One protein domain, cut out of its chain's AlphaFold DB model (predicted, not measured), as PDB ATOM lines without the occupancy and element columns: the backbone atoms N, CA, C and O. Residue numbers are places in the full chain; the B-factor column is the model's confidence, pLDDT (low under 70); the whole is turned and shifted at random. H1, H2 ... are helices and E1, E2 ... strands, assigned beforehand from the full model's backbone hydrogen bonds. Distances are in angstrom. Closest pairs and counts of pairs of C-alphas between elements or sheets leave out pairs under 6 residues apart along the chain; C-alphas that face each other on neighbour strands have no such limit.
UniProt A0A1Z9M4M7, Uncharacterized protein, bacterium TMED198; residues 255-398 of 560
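AT A GLANCE: This is residues 255 to 398 of the 560 residues of an uncharacterized protein of bacterium TMED198 (UniProt A0A1Z9M4M7). The longest helix, H9, runs through the middle of a rounded body, with H5 packed on it at a slant and H3 crossing its later part, residues 379 to 383. Short helices and loops surround this core: H1 packs on H3, H2 and H7 pack on H5, while H4, H6 and H8 touch no helix. Both ends of the printed part come together at one side, where residues 255 to 256 pair with E1. The printed part has 144 residues, with nine named helices, H1 to H9, followed by one named strand, E1; the class is mostly helix, though under half of the residues are in named elements. The whole is compact, with a radius of gyration of the C-alphas of 14.2 A and spans of 39 by 32 by 29 A.

HOW THE PARTS SIT: H9, residues 372 to 383, touches H5, residues 312 to 319, the same way at a steep tilt of 35.4 degrees, only just past shallow; their closest C-alphas, Met 317 and Gly 380, are 4.3 A apart. With residues 379 to 383 alone, H9 touches H3, residues 286 to 293, at a steep tilt of 53 degrees; the closest C-alphas, Ile 290 and Val 379, are 6.1 A apart. H3 touches H1, residues 259 to 264, about perpendicular at 90 degrees, with C-alphas 263 and 287 closest at 4.6 A. H5 is the hub, touching three helices. It touches H7, residues 338 to 343, at a steep tilt of 48 degrees, with C-alphas 319 and 341 closest at 5.3 A. It also touches H2, residues 274 to 277, with C-alphas 277 and 314 closest at 5.8 A. H4, residues 298 to 303, and H5 are near each other. H6, residues 328 to 331, and H8, residues 349 to 358, are apart. E1, residues 392 to 394, pairs with no named strand, but residues 255 to 256 pair antiparallel with its residues 392 to 393. Every O i to N i+4 pair is within hydrogen-bond range in H1, H3, H4, H5, H7, H8 and H9; H2 and H6 are too short for such a pair, and their single O i to N i+3 pair is within range in H2 but not in H6.

IN THESE COORDINATES: H1 begins at C-alpha 259, (10.583, 53.383, -69.678). H9 measures 16.5 A from C-alpha 372, (11.525, 69.507, -67.170), to C-alpha 383. H8 measures 14.2 A, H3 10.8 A and H5 10.2 A. E1 ends at C-alpha 394, (25.132, 60.393, -67.795).

THE WHOLE: The C-alphas farthest apart, those of Ser 304 and Ser 396, are 41.2 A apart. The link from H8 to H9, residues 359 to 371, is long; its residues 367 to 368 pair parallel with residues 266 to 267. The printed part has no cut, and no printed residue has a pLDDT under 70.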
ATOM      1  N   GLU A 255      23.992  57.022 -71.563       95.19
ATOM      2  CA  GLU A 255      23.303  55.768 -71.839       95.19
ATOM      3  C   GLU A 255      21.782  55.989 -71.823       95.19
ATOM      4  O   GLU A 255      21.297  56.860 -71.084       95.19
ATOM      5  N   PRO A 256      21.014  55.231 -72.624       96.81
ATOM      6  CA  PRO A 256      19.566  55.361 -72.677       96.81
ATOM      7  C   PRO A 256      18.929  54.883 -71.366       96.81
ATOM      8  O   PRO A 256      19.294  53.834 -70.835       96.81
ATOM      9  N   ILE A 257      17.934  55.604 -70.852       97.38
ATOM     10  CA  ILE A 257      17.118  55.144 -69.718       97.38
ATOM     11  C   ILE A 257      15.851  54.438 -70.200       97.38
ATOM     12  O   ILE A 257      15.171  54.911 -71.112       97.38
ATOM     13  N   SER A 258      15.517  53.312 -69.565       96.12
ATOM     14  CA  SER A 258      14.307  52.541 -69.871       96.12
ATOM     15  C   SER A 258      13.027  53.301 -69.514       96.12
ATOM     16  O   SER A 258      13.046  54.240 -68.711       96.12
ATOM     17  N   LEU A 259      11.892  52.862 -70.070       95.88
ATOM     18  CA  LEU A 259      10.583  53.383 -69.678       95.88
ATOM     19  C   LEU A 259      10.339  53.161 -68.181       95.88
ATOM     20  O   LEU A 259       9.924  54.085 -67.492       95.88
ATOM     21  N   ASP A 260      10.652  51.975 -67.649       95.31
ATOM     22  CA  ASP A 260      10.520  51.698 -66.214       95.31
ATOM     23  C   ASP A 260      11.344  52.667 -65.346       95.31
ATOM     24  O   ASP A 260      10.827  53.191 -64.355       95.31
ATOM     25  N   TYR A 261      12.587  52.974 -65.742       97.12
ATOM     26  CA  TYR A 261      13.392  53.983 -65.052       97.12
ATOM     27  C   TYR A 261      12.702  55.345 -65.104       97.12
ATOM     28  O   TYR A 261      12.524  55.963 -64.056       97.12
ATOM     29  N   PHE A 262      12.269  55.782 -66.295       97.75
ATOM     30  CA  PHE A 262      11.602  57.068 -66.502       97.75
ATOM     31  C   PHE A 262      10.333  57.213 -65.654       97.75
ATOM     32  O   PHE A 262      10.142  58.225 -64.987       97.75
ATOM     33  N   LEU A 263       9.502  56.173 -65.598       97.25
ATOM     34  CA  LEU A 263       8.271  56.144 -64.807       97.25
ATOM     35  C   LEU A 263       8.522  56.289 -63.298       97.25
ATOM     36  O   LEU A 263       7.721  56.918 -62.603       97.25
ATOM     37  N   LYS A 264       9.630  55.738 -62.787       97.06
ATOM     38  CA  LYS A 264      10.011  55.799 -61.362       97.06
ATOM     39  C   LYS A 264      10.582  57.151 -60.937       97.06
ATOM     40  O   LYS A 264      10.778  57.375 -59.744       97.06
ATOM     41  N   MET A 265      10.869  58.040 -61.883       98.19
ATOM     42  CA  MET A 265      11.504  59.317 -61.585       98.19
ATOM     43  C   MET A 265      10.573  60.247 -60.823       98.19
ATOM     44  O   MET A 265       9.392  60.366 -61.140       98.19
ATOM     45  N   GLU A 266      11.130  60.959 -59.851       97.69
ATOM     46  CA  GLU A 266      10.447  62.005 -59.101       97.69
ATOM     47  C   GLU A 266      10.514  63.343 -59.847       97.69
ATOM     48  O   GLU A 266      11.565  63.732 -60.365       97.69
ATOM     49  N   PHE A 267       9.421  64.104 -59.838       95.94
ATOM     50  CA  PHE A 267       9.430  65.483 -60.321       95.94
ATOM     51  C   PHE A 267       9.871  66.459 -59.232       95.94
ATOM     52  O   PHE A 267       9.448  66.380 -58.073       95.94
ATOM     53  N   ALA A 268      10.666  67.457 -59.626       94.31
ATOM     54  CA  ALA A 268      10.876  68.626 -58.790       94.31
ATOM     55  C   ALA A 268       9.547  69.355 -58.555       94.31
ATOM     56  O   ALA A 268       8.828  69.702 -59.492       94.31
ATOM     57  N   GLN A 269       9.259  69.597 -57.282       90.00
ATOM     58  CA  GLN A 269       8.086  70.323 -56.815       90.00
ATOM     59  C   GLN A 269       8.384  71.831 -56.783       90.00
ATOM     60  O   GLN A 269       9.550  72.232 -56.717       90.00
ATOM     61  N   GLY A 270       7.352  72.670 -56.823       85.62
ATOM     62  CA  GLY A 270       7.498  74.125 -56.742       85.62
ATOM     63  C   GLY A 270       6.444  74.877 -57.547       85.62
ATOM     64  O   GLY A 270       5.533  74.258 -58.086       85.62
ATOM     65  N   GLY A 271       6.595  76.203 -57.596       85.69
ATOM     66  CA  GLY A 271       5.753  77.099 -58.391       85.69
ATOM     67  C   GLY A 271       6.179  77.200 -59.864       85.69
ATOM     68  O   GLY A 271       7.130  76.544 -60.301       85.69
ATOM     69  N   GLY A 272       5.517  78.093 -60.604       84.81
ATOM     70  CA  GLY A 272       5.812  78.363 -62.014       84.81
ATOM     71  C   GLY A 272       5.165  77.345 -62.952       84.81
ATOM     72  O   GLY A 272       5.765  76.955 -63.946       84.81
ATOM     73  N   GLY A 273       3.977  76.846 -62.621       90.00
ATOM     74  CA  GLY A 273       3.241  75.866 -63.416       90.00
ATOM     75  C   GLY A 273       3.579  74.404 -63.141       90.00
ATOM     76  O   GLY A 273       2.900  73.516 -63.656       90.00
ATOM     77  N   LYS A 274       4.593  74.109 -62.319       93.75
ATOM     78  CA  LYS A 274       4.873  72.721 -61.907       93.75
ATOM     79  C   LYS A 274       3.740  72.192 -61.037       93.75
ATOM     80  O   LYS A 274       3.332  71.053 -61.214       93.75
ATOM     81  N   GLU A 275       3.198  73.047 -60.172       93.81
ATOM     82  CA  GLU A 275       2.026  72.820 -59.327       93.81
ATOM     83  C   GLU A 275       0.783  72.376 -60.108       93.81
ATOM     84  O   GLU A 275      -0.024  71.604 -59.592       93.81
ATOM     85  N   ILE A 276       0.652  72.811 -61.364       94.94
ATOM     86  CA  ILE A 276      -0.410  72.359 -62.263       94.94
ATOM     87  C   ILE A 276      -0.118  70.934 -62.715       94.94
ATOM     88  O   ILE A 276      -0.954  70.050 -62.562       94.94
ATOM     89  N   LEU A 277       1.084  70.670 -63.229       93.25
ATOM     90  CA  LEU A 277       1.433  69.335 -63.708       93.25
ATOM     91  C   LEU A 277       1.340  68.289 -62.583       93.25
ATOM     92  O   LEU A 277       0.723  67.245 -62.763       93.25
ATOM     93  N   ASN A 278       1.911  68.581 -61.414       93.81
ATOM     94  CA  ASN A 278       2.024  67.646 -60.291       93.81
ATOM     95  C   ASN A 278       0.831  67.682 -59.308       93.81
ATOM     96  O   ASN A 278       0.869  67.004 -58.278       93.81
ATOM     97  N   GLN A 279      -0.212  68.468 -59.604       94.75
ATOM     98  CA  GLN A 279      -1.400  68.655 -58.760       94.75
ATOM     99  C   GLN A 279      -1.043  69.033 -57.311       94.75
ATOM    100  O   GLN A 279      -1.361  68.318 -56.355       94.75
ATOM    101  N   ASN A 280      -0.348  70.163 -57.159       92.62
ATOM    102  CA  ASN A 280       0.166  70.701 -55.893       92.62
ATOM    103  C   ASN A 280       1.006  69.690 -55.089       92.62
ATOM    104  O   ASN A 280       0.927  69.611 -53.864       92.62
ATOM    105  N   GLY A 281       1.817  68.903 -55.798       91.31
ATOM    106  CA  GLY A 281       2.723  67.897 -55.244       91.31
ATOM    107  C   GLY A 281       2.064  66.605 -54.773       91.31
ATOM    108  O   GLY A 281       2.718  65.784 -54.123       91.31
ATOM    109  N   THR A 282       0.797  66.400 -55.132       95.50
ATOM    110  CA  THR A 282       0.089  65.134 -54.909       95.50
ATOM    111  C   THR A 282       0.650  64.028 -55.808       95.50
ATOM    112  O   THR A 282       0.794  62.889 -55.365       95.50
ATOM    113  N   LEU A 283       1.020  64.369 -57.047       96.88
ATOM    114  CA  LEU A 283       1.644  63.468 -58.019       96.88
ATOM    115  C   LEU A 283       3.166  63.605 -57.905       96.88
ATOM    116  O   LEU A 283       3.738  64.653 -58.217       96.88
ATOM    117  N   LYS A 284       3.837  62.562 -57.410       96.19
ATOM    118  CA  LYS A 284       5.264  62.635 -57.057       96.19
ATOM    119  C   LYS A 284       6.157  62.156 -58.187       96.19
ATOM    120  O   LYS A 284       7.207  62.753 -58.429       96.19
ATOM    121  N   THR A 285       5.743  61.087 -58.856       98.12
ATOM    122  CA  THR A 285       6.509  60.424 -59.909       98.12
ATOM    123  C   THR A 285       5.951  60.707 -61.297       98.12
ATOM    124  O   THR A 285       4.793  61.097 -61.456       98.12
ATOM    125  N   VAL A 286       6.765  60.464 -62.323       98.12
ATOM    126  CA  VAL A 286       6.325  60.473 -63.726       98.12
ATOM    127  C   VAL A 286       5.150  59.517 -63.935       98.12
ATOM    128  O   VAL A 286       4.178  59.878 -64.600       98.12
ATOM    129  N   LYS A 287       5.194  58.331 -63.317       98.00
ATOM    130  CA  LYS A 287       4.092  57.365 -63.349       98.00
ATOM    131  C   LYS A 287       2.796  57.941 -62.783       98.00
ATOM    132  O   LYS A 287       1.759  57.775 -63.417       98.00
ATOM    133  N   ASP A 288       2.850  58.626 -61.640       98.12
ATOM    134  CA  ASP A 288       1.658  59.229 -61.022       98.12
ATOM    135  C   ASP A 288       1.011  60.253 -61.962       98.12
ATOM    136  O   ASP A 288      -0.207  60.267 -62.128       98.12
ATOM    137  N   VAL A 289       1.838  61.079 -62.614       97.94
ATOM    138  CA  VAL A 289       1.388  62.089 -63.582       97.94
ATOM    139  C   VAL A 289       0.720  61.436 -64.789       97.94
ATOM    140  O   VAL A 289      -0.405  61.798 -65.128       97.94
ATOM    141  N   ILE A 290       1.362  60.439 -65.406       97.88
ATOM    142  CA  ILE A 290       0.790  59.717 -66.551       97.88
ATOM    143  C   ILE A 290      -0.522  59.043 -66.151       97.88
ATOM    144  O   ILE A 290      -1.533  59.244 -66.811       97.88
ATOM    145  N   MET A 291      -0.538  58.291 -65.047       97.75
ATOM    146  CA  MET A 291      -1.743  57.598 -64.587       97.75
ATOM    147  C   MET A 291      -2.899  58.565 -64.333       97.75
ATOM    148  O   MET A 291      -4.030  58.254 -64.693       97.75
ATOM    149  N   PHE A 292      -2.627  59.731 -63.746       98.19
ATOM    150  CA  PHE A 292      -3.645  60.745 -63.500       98.19
ATOM    151  C   PHE A 292      -4.198  61.341 -64.801       98.19
ATOM    152  O   PHE A 292      -5.415  61.400 -64.967       98.19
ATOM    153  N   TYR A 293      -3.340  61.764 -65.732       97.50
ATOM    154  CA  TYR A 293      -3.789  62.412 -66.971       97.50
ATOM    155  C   TYR A 293      -4.321  61.442 -68.030       97.50
ATOM    156  O   TYR A 293      -5.072  61.871 -68.903       97.50
ATOM    157  N   SER A 294      -4.024  60.146 -67.921       96.75
ATOM    158  CA  SER A 294      -4.646  59.107 -68.749       96.75
ATOM    159  C   SER A 294      -6.109  58.824 -68.377       96.75
ATOM    160  O   SER A 294      -6.810  58.163 -69.142       96.75
ATOM    161  N   VAL A 295      -6.603  59.303 -67.225       96.88
ATOM    162  CA  VAL A 295      -8.023  59.170 -66.857       96.88
ATOM    163  C   VAL A 295      -8.864  60.167 -67.669       96.88
ATOM    164  O   VAL A 295      -8.616  61.377 -67.595       96.88
ATOM    165  N   PRO A 296      -9.895  59.703 -68.406       94.38
ATOM    166  CA  PRO A 296     -10.762  60.584 -69.183       94.38
ATOM    167  C   PRO A 296     -11.359  61.720 -68.338       94.38
ATOM    168  O   PRO A 296     -11.931  61.484 -67.277       94.38
ATOM    169  N   GLY A 297     -11.240  62.960 -68.823       94.94
ATOM    170  CA  GLY A 297     -11.775  64.164 -68.176       94.94
ATOM    171  C   GLY A 297     -10.804  64.897 -67.241       94.94
ATOM    172  O   GLY A 297     -10.995  66.092 -66.999       94.94
ATOM    173  N   ASN A 298      -9.732  64.250 -66.767       97.12
ATOM    174  CA  ASN A 298      -8.762  64.906 -65.881       97.12
ATOM    175  C   ASN A 298      -8.002  66.029 -66.594       97.12
ATOM    176  O   ASN A 298      -7.854  67.116 -66.037       97.12
ATOM    177  N   VAL A 299      -7.597  65.814 -67.851       95.88
ATOM    178  CA  VAL A 299      -6.961  66.853 -68.678       95.88
ATOM    179  C   VAL A 299      -7.858  68.089 -68.783       95.88
ATOM    180  O   VAL A 299      -7.399  69.195 -68.531       95.88
ATOM    181  N   GLN A 300      -9.144  67.921 -69.097       95.75
ATOM    182  CA  GLN A 300     -10.094  69.029 -69.247       95.75
ATOM    183  C   GLN A 300     -10.338  69.751 -67.921       95.75
ATOM    184  O   GLN A 300     -10.399  70.979 -67.890       95.75
ATOM    185  N   THR A 301     -10.429  68.995 -66.826       96.25
ATOM    186  CA  THR A 301     -10.609  69.551 -65.482       96.25
ATOM    187  C   THR A 301      -9.429  70.440 -65.105       96.25
ATOM    188  O   THR A 301      -9.631  71.595 -64.738       96.25
ATOM    189  N   VAL A 302      -8.196  69.957 -65.269       95.56
ATOM    190  CA  VAL A 302      -6.995  70.756 -64.974       95.56
ATOM    191  C   VAL A 302      -6.832  71.911 -65.960       95.56
ATOM    192  O   VAL A 302      -6.478  73.013 -65.561       95.56
ATOM    193  N   LYS A 303      -7.168  71.713 -67.238       95.12
ATOM    194  CA  LYS A 303      -7.118  72.781 -68.243       95.12
ATOM    195  C   LYS A 303      -7.980  73.990 -67.851       95.12
ATOM    196  O   LYS A 303      -7.608  75.119 -68.150       95.12
ATOM    197  N   SER A 304      -9.094  73.771 -67.147       94.50
ATOM    198  CA  SER A 304      -9.979  74.848 -66.675       94.50
ATOM    199  C   SER A 304      -9.390  75.716 -65.554       94.50
ATOM    200  O   SER A 304      -9.913  76.797 -65.294       94.50
ATOM    201  N   THR A 305      -8.310  75.269 -64.902       93.31
ATOM    202  CA  THR A 305      -7.642  76.006 -63.817       93.31
ATOM    203  C   THR A 305      -6.398  76.766 -64.279       93.31
ATOM    204  O   THR A 305      -5.761  77.440 -63.467       93.31
ATOM    205  N   LEU A 306      -6.043  76.665 -65.565       92.94
ATOM    206  CA  LEU A 306      -4.867  77.318 -66.132       92.94
ATOM    207  C   LEU A 306      -5.030  78.832 -66.212       92.94
ATOM    208  O   LEU A 306      -6.087  79.351 -66.571       92.94
ATOM    209  N   ASP A 307      -3.924  79.530 -65.992       90.38
ATOM    210  CA  ASP A 307      -3.773  80.943 -66.304       90.38
ATOM    211  C   ASP A 307      -2.382  81.212 -66.919       90.38
ATOM    212  O   ASP A 307      -1.498  80.345 -66.865       90.38
ATOM    213  N   PRO A 308      -2.146  82.402 -67.509       88.94
ATOM    214  CA  PRO A 308      -0.889  82.704 -68.191       88.94
ATOM    215  C   PRO A 308       0.391  82.549 -67.359       88.94
ATOM    216  O   PRO A 308       1.479  82.466 -67.922       88.94
ATOM    217  N   LYS A 309       0.298  82.506 -66.027       87.81
ATOM    218  CA  LYS A 309       1.447  82.383 -65.122       87.81
ATOM    219  C   LYS A 309       1.838  80.931 -64.840       87.81
ATOM    220  O   LYS A 309       2.916  80.710 -64.290       87.81
ATOM    221  N   ASN A 310       0.989  79.951 -65.170       90.25
ATOM    222  CA  ASN A 310       1.161  78.561 -64.729       90.25
ATOM    223  C   ASN A 310       0.995  77.495 -65.834       90.25
ATOM    224  O   ASN A 310       1.220  76.311 -65.588       90.25
ATOM    225  N   TRP A 311       0.663  77.878 -67.068       93.00
ATOM    226  CA  TRP A 311       0.289  76.910 -68.106       93.00
ATOM    227  C   TRP A 311       1.437  76.244 -68.866       93.00
ATOM    228  O   TRP A 311       1.214  75.291 -69.606       93.00
ATOM    229  N   GLN A 312       2.675  76.705 -68.700       92.25
ATOM    230  CA  GLN A 312       3.764  76.400 -69.635       92.25
ATOM    231  C   GLN A 312       4.098  74.905 -69.739       92.25
ATOM    232  O   GLN A 312       4.272  74.377 -70.836       92.25
ATOM    233  N   TYR A 313       4.162  74.206 -68.602       95.12
ATOM    234  CA  TYR A 313       4.481  72.779 -68.557       95.12
ATOM    235  C   TYR A 313       3.285  71.923 -68.962       95.12
ATOM    236  O   TYR A 313       3.460  70.897 -69.612       95.12
ATOM    237  N   PHE A 314       2.074  72.368 -68.623       96.44
ATOM    238  CA  PHE A 314       0.844  71.699 -69.023       96.44
ATOM    239  C   PHE A 314       0.641  71.779 -70.542       96.44
ATOM    240  O   PHE A 314       0.427  70.758 -71.190       96.44
ATOM    241  N   ASN A 315       0.810  72.963 -71.132       96.38
ATOM    242  CA  ASN A 315       0.756  73.152 -72.580       96.38
ATOM    243  C   ASN A 315       1.886  72.389 -73.283       96.38
ATOM    244  O   ASN A 315       1.640  71.771 -74.309       96.38
ATOM    245  N   CYS A 316       3.094  72.354 -72.709       96.19
ATOM    246  CA  CYS A 316       4.195  71.530 -73.220       96.19
ATOM    247  C   CYS A 316       3.858  70.033 -73.215       96.19
ATOM    248  O   CYS A 316       4.208  69.321 -74.151       96.19
ATOM    249  N   MET A 317       3.191  69.547 -72.163       97.50
ATOM    250  CA  MET A 317       2.725  68.165 -72.090       97.50
ATOM    251  C   MET A 317       1.724  67.881 -73.213       97.50
ATOM    252  O   MET A 317       1.914  66.933 -73.961       97.50
ATOM    253  N   LEU A 318       0.704  68.721 -73.397       96.69
ATOM    254  CA  LEU A 318      -0.278  68.523 -74.474       96.69
ATOM    255  C   LEU A 318       0.307  68.725 -75.881       96.69
ATOM    256  O   LEU A 318      -0.146  68.099 -76.836       96.69
ATOM    257  N   GLY A 319       1.310  69.591 -76.009       96.25
ATOM    258  CA  GLY A 319       2.006  69.869 -77.261       96.25
ATOM    259  C   GLY A 319       2.952  68.752 -77.703       96.25
ATOM    260  O   GLY A 319       3.271  68.690 -78.888       96.25
ATOM    261  N   GLU A 320       3.362  67.864 -76.794       97.25
ATOM    262  CA  GLU A 320       4.383  66.836 -77.023       97.25
ATOM    263  C   GLU A 320       5.711  67.427 -77.563       97.25
ATOM    264  O   GLU A 320       6.080  68.561 -77.248       97.25
ATOM    265  N   PHE A 321       6.480  66.659 -78.346       97.56
ATOM    266  CA  PHE A 321       7.736  67.115 -78.948       97.56
ATOM    267  C   PHE A 321       7.491  67.831 -80.279       97.56
ATOM    268  O   PHE A 321       7.195  67.209 -81.302       97.56
ATOM    269  N   ARG A 322       7.652  69.156 -80.259       96.94
ATOM    270  CA  ARG A 322       7.554  70.030 -81.432       96.94
ATOM    271  C   ARG A 322       8.932  70.495 -81.896       96.94
ATOM    272  O   ARG A 322       9.849  70.621 -81.087       96.94
ATOM    273  N   LYS A 323       9.068  70.761 -83.194       94.88
ATOM    274  CA  LYS A 323      10.266  71.370 -83.786       94.88
ATOM    275  C   LYS A 323      10.358  72.840 -83.398       94.88
ATOM    276  O   LYS A 323       9.331  73.497 -83.253       94.88
ATOM    277  N   ASP A 324      11.585  73.331 -83.242       92.44
ATOM    278  CA  ASP A 324      11.891  74.756 -83.063       92.44
ATOM    279  C   ASP A 324      11.147  75.434 -81.894       92.44
ATOM    280  O   ASP A 324      10.816  76.621 -81.944       92.44
ATOM    281  N   VAL A 325      10.891  74.685 -80.814       92.19
ATOM    282  CA  VAL A 325      10.369  75.257 -79.565       92.19
ATOM    283  C   VAL A 325      11.408  76.225 -79.001       92.19
ATOM    284  O   VAL A 325      12.542  75.846 -78.711       92.19
ATOM    285  N   GLY A 326      11.011  77.483 -78.851       86.06
ATOM    286  CA  GLY A 326      11.858  78.569 -78.385       86.06
ATOM    287  C   GLY A 326      12.235  78.420 -76.915       86.06
ATOM    288  O   GLY A 326      11.494  77.850 -76.112       86.06
ATOM    289  N   ASP A 327      13.390  78.977 -76.553       84.06
ATOM    290  CA  ASP A 327      13.821  79.048 -75.160       84.06
ATOM    291  C   ASP A 327      12.827  79.892 -74.353       84.06
ATOM    292  O   ASP A 327      12.588  81.064 -74.653       84.06
ATOM    293  N   HIS A 328      12.259  79.303 -73.304       82.06
ATOM    294  CA  HIS A 328      11.294  79.960 -72.433       82.06
ATOM    295  C   HIS A 328      11.879  81.172 -71.690       82.06
ATOM    296  O   HIS A 328      11.122  82.061 -71.302       82.06
ATOM    297  N   HIS A 329      13.204  81.247 -71.507       82.12
ATOM    298  CA  HIS A 329      13.872  82.433 -70.963       82.12
ATOM    299  C   HIS A 329      13.854  83.622 -71.933       82.12
ATOM    300  O   HIS A 329      13.976  84.764 -71.496       82.12
ATOM    301  N   ILE A 330      13.695  83.356 -73.233       86.44
ATOM    302  CA  ILE A 330      13.617  84.365 -74.295       86.44
ATOM    303  C   ILE A 330      12.155  84.658 -74.640       86.44
ATOM    304  O   ILE A 330      11.765  85.816 -74.758       86.44
ATOM    305  N   LEU A 331      11.349  83.605 -74.802       87.19
ATOM    306  CA  LEU A 331       9.959  83.699 -75.236       87.19
ATOM    307  C   LEU A 331       9.034  84.221 -74.127       87.19
ATOM    308  O   LEU A 331       8.059  84.900 -74.430       87.19
ATOM    309  N   GLY A 332       9.334  83.928 -72.859       88.12
ATOM    310  CA  GLY A 332       8.452  84.210 -71.726       88.12
ATOM    311  C   GLY A 332       7.419  83.102 -71.501       88.12
ATOM    312  O   GLY A 332       6.880  82.513 -72.442       88.12
ATOM    313  N   TRP A 333       7.146  82.796 -70.233       87.06
ATOM    314  CA  TRP A 333       6.269  81.691 -69.817       87.06
ATOM    315  C   TRP A 333       4.822  81.886 -70.290       87.06
ATOM    316  O   TRP A 333       4.153  80.941 -70.712       87.06
ATOM    317  N   GLU A 334       4.359  83.131 -70.283       87.94
ATOM    318  CA  GLU A 334       3.046  83.557 -70.752       87.94
ATOM    319  C   GLU A 334       2.861  83.385 -72.264       87.94
ATOM    320  O   GLU A 334       1.735  83.326 -72.733       87.94
ATOM    321  N   ASN A 335       3.932  83.248 -73.045       91.50
ATOM    322  CA  ASN A 335       3.829  83.071 -74.495       91.50
ATOM    323  C   ASN A 335       3.880  81.596 -74.919       91.50
ATOM    324  O   ASN A 335       3.613  81.278 -76.077       91.50
ATOM    325  N   MET A 336       4.139  80.673 -73.985       91.69
ATOM    326  CA  MET A 336       4.082  79.223 -74.211       91.69
ATOM    327  C   MET A 336       2.635  78.694 -74.190       91.69
ATOM    328  O   MET A 336       2.271  77.817 -73.399       91.69
ATOM    329  N   THR A 337       1.788  79.275 -75.038       94.00
ATOM    330  CA  THR A 337       0.359  78.960 -75.157       94.00
ATOM    331  C   THR A 337       0.123  77.630 -75.875       94.00
ATOM    332  O   THR A 337       1.000  77.102 -76.558       94.00
ATOM    333  N   GLU A 338      -1.087  77.085 -75.760       93.38
ATOM    334  CA  GLU A 338      -1.511  75.935 -76.566       93.38
ATOM    335  C   GLU A 338      -1.420  76.233 -78.073       93.38
ATOM    336  O   GLU A 338      -0.886  75.419 -78.825       93.38
ATOM    337  N   ASP A 339      -1.857  77.422 -78.503       95.38
ATOM    338  CA  ASP A 339      -1.765  77.862 -79.901       95.38
ATOM    339  C   ASP A 339      -0.314  77.925 -80.387       95.38
ATOM    340  O   ASP A 339      -0.020  77.513 -81.509       95.38
ATOM    341  N   TYR A 340       0.610  78.375 -79.532       96.00
ATOM    342  CA  TYR A 340       2.034  78.390 -79.841       96.00
ATOM    343  C   TYR A 340       2.559  76.981 -80.141       96.00
ATOM    344  O   TYR A 340       3.103  76.755 -81.222       96.00
ATOM    345  N   TYR A 341       2.344  76.008 -79.249       96.00
ATOM    346  CA  TYR A 341       2.791  74.631 -79.499       96.00
ATOM    347  C   TYR A 341       2.099  74.004 -80.716       96.00
ATOM    348  O   TYR A 341       2.746  73.307 -81.497       96.00
ATOM    349  N   ASN A 342       0.805  74.271 -80.911       95.56
ATOM    350  CA  ASN A 342       0.045  73.755 -82.051       95.56
ATOM    351  C   ASN A 342       0.466  74.376 -83.390       95.56
ATOM    352  O   ASN A 342       0.290  73.738 -84.427       95.56
ATOM    353  N   SER A 343       1.042  75.582 -83.377       96.94
ATOM    354  CA  SER A 343       1.589  76.227 -84.577       96.94
ATOM    355  C   SER A 343       2.879  75.572 -85.083       96.94
ATOM    356  O   SER A 343       3.237  75.744 -86.249       96.94
ATOM    357  N   LEU A 344       3.567  74.805 -84.229       97.38
ATOM    358  CA  LEU A 344       4.840  74.173 -84.552       97.38
ATOM    359  C   LEU A 344       4.649  72.742 -85.096       97.38
ATOM    360  O   LEU A 344       3.759  72.005 -84.647       97.38
ATOM    361  N   PRO A 345       5.504  72.289 -86.031       97.31
ATOM    362  CA  PRO A 345       5.470  70.911 -86.512       97.31
ATOM    363  C   PRO A 345       5.788  69.908 -85.397       97.31
ATOM    364  O   PRO A 345       6.682  70.135 -84.584       97.31
ATOM    365  N   LEU A 346       5.091  68.771 -85.379       96.75
ATOM    366  CA  LEU A 346       5.446  67.632 -84.527       96.75
ATOM    367  C   LEU A 346       6.720  66.952 -85.063       96.75
ATOM    368  O   LEU A 346       6.895  66.856 -86.278       96.75
ATOM    369  N   MET A 347       7.604  66.496 -84.174       96.75
ATOM    370  CA  MET A 347       8.747  65.654 -84.556       96.75
ATOM    371  C   MET A 347       8.279  64.242 -84.939       96.75
ATOM    372  O   MET A 347       7.369  63.707 -84.299       96.75
ATOM    373  N   SER A 348       8.907  63.632 -85.951       95.88
ATOM    374  CA  SER A 348       8.776  62.186 -86.188       95.88
ATOM    375  C   SER A 348       9.508  61.383 -85.106       95.88
ATOM    376  O   SER A 348      10.275  61.936 -84.315       95.88
ATOM    377  N   ASP A 349       9.280  60.070 -85.064       94.12
ATOM    378  CA  ASP A 349       9.938  59.191 -84.093       94.12
ATOM    379  C   ASP A 349      11.455  59.131 -84.329       94.12
ATOM    380  O   ASP A 349      12.224  59.221 -83.375       94.12
ATOM    381  N   GLU A 350      11.889  59.091 -85.590       92.56
ATOM    382  CA  GLU A 350      13.305  59.099 -85.975       92.56
ATOM    383  C   GLU A 350      13.981  60.429 -85.618       92.56
ATOM    384  O   GLU A 350      15.090  60.452 -85.082       92.56
ATOM    385  N   GLU A 351      13.300  61.551 -85.875       91.69
ATOM    386  CA  GLU A 351      13.797  62.881 -85.515       91.69
ATOM    387  C   GLU A 351      13.932  63.030 -83.998       91.69
ATOM    388  O   GLU A 351      14.929  63.570 -83.512       91.69
ATOM    389  N   LEU A 352      12.952  62.526 -83.242       95.88
ATOM    390  CA  LEU A 352      12.975  62.563 -81.786       95.88
ATOM    391  C   LEU A 352      14.085  61.671 -81.214       95.88
ATOM    392  O   LEU A 352      14.780  62.091 -80.291       95.88
ATOM    393  N   GLU A 353      14.289  60.472 -81.761       92.44
ATOM    394  CA  GLU A 353      15.370  59.575 -81.341       92.44
ATOM    395  C   GLU A 353      16.746  60.229 -81.528       92.44
ATOM    396  O   GLU A 353      17.548  60.265 -80.589       92.44
ATOM    397  N   MET A 354      16.997  60.823 -82.701       89.19
ATOM    398  CA  MET A 354      18.228  61.576 -82.959       89.19
ATOM    399  C   MET A 354      18.376  62.753 -81.992       89.19
ATOM    400  O   MET A 354      19.418  62.904 -81.352       89.19
ATOM    401  N   PHE A 355      17.313  63.544 -81.819       93.56
ATOM    402  CA  PHE A 355      17.319  64.706 -80.938       93.56
ATOM    403  C   PHE A 355      17.648  64.342 -79.483       93.56
ATOM    404  O   PHE A 355      18.492  64.996 -78.868       93.56
ATOM    405  N   LEU A 356      17.021  63.305 -78.918       95.50
ATOM    406  CA  LEU A 356      17.248  62.895 -77.525       95.50
ATOM    407  C   LEU A 356      18.633  62.287 -77.299       95.50
ATOM    408  O   LEU A 356      19.182  62.413 -76.202       95.50
ATOM    409  N   LYS A 357      19.207  61.656 -78.327       90.75
ATOM    410  CA  LYS A 357      20.571  61.124 -78.293       90.75
ATOM    411  C   LYS A 357      21.624  62.229 -78.355       90.75
ATOM    412  O   LYS A 357      22.593  62.188 -77.601       90.75
ATOM    413  N   GLU A 358      21.426  63.225 -79.216       89.06
ATOM    414  CA  GLU A 358      22.333  64.373 -79.357       89.06
ATOM    415  C   GLU A 358      22.226  65.362 -78.193       89.06
ATOM    416  O   GLU A 358      23.181  66.079 -77.893       89.06
ATOM    417  N   ASN A 359      21.087  65.369 -77.498       92.38
ATOM    418  CA  ASN A 359      20.818  66.264 -76.382       92.38
ATOM    419  C   ASN A 359      20.487  65.457 -75.117       92.38
ATOM    420  O   ASN A 359      19.313  65.332 -74.762       92.38
ATOM    421  N   PRO A 360      21.481  64.936 -74.382       94.31
ATOM    422  CA  PRO A 360      21.241  64.260 -73.110       94.31
ATOM    423  C   PRO A 360      20.525  65.134 -72.065       94.31
ATOM    424  O   PRO A 360      20.493  66.364 -72.155       94.31
ATOM    425  N   VAL A 361      19.933  64.497 -71.054       95.19
ATOM    426  CA  VAL A 361      19.162  65.147 -69.975       95.19
ATOM    427  C   VAL A 361      19.889  65.100 -68.629       95.19
ATOM    428  O   VAL A 361      20.555  64.118 -68.295       95.19
ATOM    429  N   GLU A 362      19.708  66.141 -67.808       92.31
ATOM    430  CA  GLU A 362      20.260  66.229 -66.447       92.31
ATOM    431  C   GLU A 362      19.225  65.849 -65.379       92.31
ATOM    432  O   GLU A 362      18.834  66.649 -64.525       92.31
ATOM    433  N   PHE A 363      18.736  64.611 -65.433       94.88
ATOM    434  CA  PHE A 363      17.754  64.129 -64.461       94.88
ATOM    435  C   PHE A 363      18.350  63.523 -63.169       94.88
ATOM    436  O   PHE A 363      17.675  62.752 -62.491       94.88
ATOM    437  N   ASP A 364      19.612  63.826 -62.844       89.88
ATOM    438  CA  ASP A 364      20.301  63.563 -61.566       89.88
ATOM    439  C   ASP A 364      19.731  62.416 -60.688       89.88
ATOM    440  O   ASP A 364      19.056  62.675 -59.688       89.88
ATOM    441  N   ASN A 365      20.009  61.151 -61.030       95.94
ATOM    442  CA  ASN A 365      19.544  59.956 -60.309       95.94
ATOM    443  C   ASN A 365      18.039  59.967 -59.981       95.94
ATOM    444  O   ASN A 365      17.616  60.075 -58.828       95.94
ATOM    445  N   GLY A 366      17.225  59.826 -61.027       96.56
ATOM    446  CA  GLY A 366      15.779  59.676 -60.906       96.56
ATOM    447  C   GLY A 366      15.041  60.934 -60.449       96.56
ATOM    448  O   GLY A 366      13.974  60.811 -59.852       96.56
ATOM    449  N   PHE A 367      15.587  62.132 -60.688       97.50
ATOM    450  CA  PHE A 367      14.977  63.400 -60.288       97.50
ATOM    451  C   PHE A 367      14.910  64.419 -61.431       97.50
ATOM    452  O   PHE A 367      15.901  65.036 -61.823       97.50
ATOM    453  N   VAL A 368      13.703  64.685 -61.922       97.00
ATOM    454  CA  VAL A 368      13.459  65.672 -62.978       97.00
ATOM    455  C   VAL A 368      13.411  67.079 -62.380       97.00
ATOM    456  O   VAL A 368      12.353  67.584 -61.987       97.00
ATOM    457  N   ARG A 369      14.572  67.738 -62.307       92.88
ATOM    458  CA  ARG A 369      14.692  69.163 -61.940       92.88
ATOM    459  C   ARG A 369      14.970  70.052 -63.145       92.88
ATOM    460  O   ARG A 369      14.313  71.083 -63.299       92.88
ATOM    461  N   HIS A 370      15.941  69.647 -63.952       91.12
ATOM    462  CA  HIS A 370      16.305  70.266 -65.220       91.12
ATOM    463  C   HIS A 370      15.685  69.475 -66.367       91.12
ATOM    464  O   HIS A 370      15.160  68.380 -66.158       91.12
ATOM    465  N   SER A 371      15.671  70.058 -67.568       93.69
ATOM    466  CA  SER A 371      15.047  69.427 -68.737       93.69
ATOM    467  C   SER A 371      13.564  69.059 -68.523       93.69
ATOM    468  O   SER A 371      13.029  68.152 -69.156       93.69
ATOM    469  N   TYR A 372      12.882  69.799 -67.640       94.88
ATOM    470  CA  TYR A 372      11.525  69.507 -67.170       94.88
ATOM    471  C   TYR A 372      10.495  69.526 -68.309       94.88
ATOM    472  O   TYR A 372       9.657  68.633 -68.383       94.88
ATOM    473  N   HIS A 373      10.602  70.476 -69.250       94.62
ATOM    474  CA  HIS A 373       9.764  70.513 -70.457       94.62
ATOM    475  C   HIS A 373       9.881  69.232 -71.287       94.62
ATOM    476  O   HIS A 373       8.870  68.702 -71.730       94.62
ATOM    477  N   ARG A 374      11.091  68.676 -71.439       96.81
ATOM    478  CA  ARG A 374      11.296  67.433 -72.197       96.81
ATOM    479  C   ARG A 374      10.617  66.250 -71.510       96.81
ATOM    480  O   ARG A 374       9.945  65.467 -72.172       96.81
ATOM    481  N   ALA A 375      10.707  66.166 -70.182       97.88
ATOM    482  CA  ALA A 375       9.952  65.173 -69.423       97.88
ATOM    483  C   ALA A 375       8.428  65.359 -69.579       97.88
ATOM    484  O   ALA A 375       7.725  64.375 -69.781       97.88
ATOM    485  N   CYS A 376       7.924  66.601 -69.558       97.50
ATOM    486  CA  CYS A 376       6.502  66.903 -69.788       97.50
ATOM    487  C   CYS A 376       6.047  66.480 -71.189       97.50
ATOM    488  O   CYS A 376       5.024  65.819 -71.321       97.50
ATOM    489  N   ALA A 377       6.819  66.811 -72.223       98.12
ATOM    490  CA  ALA A 377       6.539  66.420 -73.601       98.12
ATOM    491  C   ALA A 377       6.500  64.891 -73.764       98.12
ATOM    492  O   ALA A 377       5.626  64.367 -74.454       98.12
ATOM    493  N   MET A 378       7.392  64.161 -73.081       98.50
ATOM    494  CA  MET A 378       7.374  62.695 -73.072       98.50
ATOM    495  C   MET A 378       6.169  62.127 -72.319       98.50
ATOM    496  O   MET A 378       5.555  61.177 -72.793       98.50
ATOM    497  N   VAL A 379       5.780  62.721 -71.186       98.44
ATOM    498  CA  VAL A 379       4.512  62.387 -70.512       98.44
ATOM    499  C   VAL A 379       3.343  62.561 -71.484       98.44
ATOM    500  O   VAL A 379       2.551  61.638 -71.632       98.44
ATOM    501  N   GLY A 380       3.295  63.692 -72.193       98.00
ATOM    502  CA  GLY A 380       2.346  63.996 -73.265       98.00
ATOM    503  C   GLY A 380       2.245  62.916 -74.333       98.00
ATOM    504  O   GLY A 380       1.178  62.381 -74.624       98.00
ATOM    505  N   ARG A 381       3.399  62.535 -74.875       97.94
ATOM    506  CA  ARG A 381       3.517  61.461 -75.857       97.94
ATOM    507  C   ARG A 381       2.920  60.144 -75.339       97.94
ATOM    508  O   ARG A 381       2.173  59.486 -76.063       97.94
ATOM    509  N   LEU A 382       3.211  59.782 -74.087       97.50
ATOM    510  CA  LEU A 382       2.731  58.544 -73.464       97.50
ATOM    511  C   LEU A 382       1.224  58.571 -73.170       97.50
ATOM    512  O   LEU A 382       0.549  57.574 -73.423       97.50
ATOM    513  N   ILE A 383       0.670  59.693 -72.694       97.00
ATOM    514  CA  ILE A 383      -0.788  59.830 -72.486       97.00
ATOM    515  C   ILE A 383      -1.561  59.799 -73.816       97.00
ATOM    516  O   ILE A 383      -2.683  59.298 -73.850       97.00
ATOM    517  N   SER A 384      -0.951  60.246 -74.923       95.81
ATOM    518  CA  SER A 384      -1.491  60.109 -76.286       95.81
ATOM    519  C   SER A 384      -1.414  58.677 -76.845       95.81
ATOM    520  O   SER A 384      -1.840  58.440 -77.975       95.81
ATOM    521  N   GLY A 385      -0.853  57.719 -76.099       95.00
ATOM    522  CA  GLY A 385      -0.731  56.319 -76.514       95.00
ATOM    523  C   GLY A 385       0.440  56.018 -77.456       95.00
ATOM    524  O   GLY A 385       0.498  54.925 -78.014       95.00
ATOM    525  N   LYS A 386       1.376  56.958 -77.655       95.81
ATOM    526  CA  LYS A 386       2.583  56.732 -78.467       95.81
ATOM    527  C   LYS A 386       3.665  56.031 -77.643       95.81
ATOM    528  O   LYS A 386       3.780  56.250 -76.438       95.81
ATOM    529  N   SER A 387       4.501  55.234 -78.306       94.19
ATOM    530  CA  SER A 387       5.590  54.505 -77.648       94.19
ATOM    531  C   SER A 387       6.661  55.439 -77.081       94.19
ATOM    532  O   SER A 387       6.971  56.486 -77.657       94.19
ATOM    533  N   TYR A 388       7.257  55.028 -75.963       96.12
ATOM    534  CA  TYR A 388       8.392  55.708 -75.343       96.12
ATOM    535  C   TYR A 388       9.625  55.704 -76.258       96.12
ATOM    536  O   TYR A 388       9.958  54.669 -76.836       96.12
ATOM    537  N   ILE A 389      10.326  56.839 -76.333       96.12
ATOM    538  CA  ILE A 389      11.640  56.962 -76.981       96.12
ATOM    539  C   ILE A 389      12.662  57.352 -75.901       96.12
ATOM    540  O   ILE A 389      12.413  58.321 -75.181       96.12
ATOM    541  N   PRO A 390      13.777  56.617 -75.730       96.25
ATOM    542  CA  PRO A 390      14.668  56.817 -74.592       96.25
ATOM    543  C   PRO A 390      15.311  58.202 -74.514       96.25
ATOM    544  O   PRO A 390      15.873  58.713 -75.481       96.25
ATOM    545  N   PHE A 391      15.326  58.762 -73.307       97.94
ATOM    546  CA  PHE A 391      16.278  59.811 -72.954       97.94
ATOM    547  C   PHE A 391      17.668  59.229 -72.706       97.94
ATOM    548  O   PHE A 391      17.788  58.118 -72.193       97.94
ATOM    549  N   TYR A 392      18.708  60.023 -72.963       97.00
ATOM    550  CA  TYR A 392      20.088  59.681 -72.624       97.00
ATOM    551  C   TYR A 392      20.546  60.434 -71.375       97.00
ATOM    552  O   TYR A 392      20.446  61.658 -71.298       97.00
ATOM    553  N   MET A 393      21.061  59.704 -70.389       95.69
ATOM    554  CA  MET A 393      21.564  60.249 -69.127       95.69
ATOM    555  C   MET A 393      23.025  59.882 -68.936       95.69
ATOM    556  O   MET A 393      23.473  58.825 -69.371       95.69
ATOM    557  N   LYS A 394      23.772  60.731 -68.222       93.62
ATOM    558  CA  LYS A 394      25.132  60.393 -67.795       93.62
ATOM    559  C   LYS A 394      25.085  59.073 -67.022       93.62
ATOM    560  O   LYS A 394      24.451  59.021 -65.969       93.62
ATOM    561  N   LYS A 395      25.773  58.039 -67.508       93.19
ATOM    562  CA  LYS A 395      25.736  56.657 -66.995       93.19
ATOM    563  C   LYS A 395      25.865  56.574 -65.480       93.19
ATOM    564  O   LYS A 395      25.035  55.977 -64.798       93.19
ATOM    565  N   SER A 396      26.844  57.298 -64.938       92.06
ATOM    566  CA  SER A 396      27.127  57.316 -63.503       92.06
ATOM    567  C   SER A 396      26.053  58.005 -62.650       92.06
ATOM    568  O   SER A 396      26.110  57.936 -61.425       92.06
ATOM    569  N   GLN A 397      25.088  58.692 -63.262       94.25
ATOM    570  CA  GLN A 397      23.922  59.294 -62.611       94.25
ATOM    571  C   GLN A 397      22.636  58.487 -62.843       94.25
ATOM    572  O   GLN A 397      21.595  58.888 -62.334       94.25
ATOM    573  N   ILE A 398      22.674  57.368 -63.578       95.62
ATOM    574  CA  ILE A 398      21.500  56.500 -63.738       95.62
ATOM    575  C   ILE A 398      21.306  55.700 -62.448       95.62
ATOM    576  O   ILE A 398      20.375  55.971 -61.688       95.62
TER     577      ILE A 398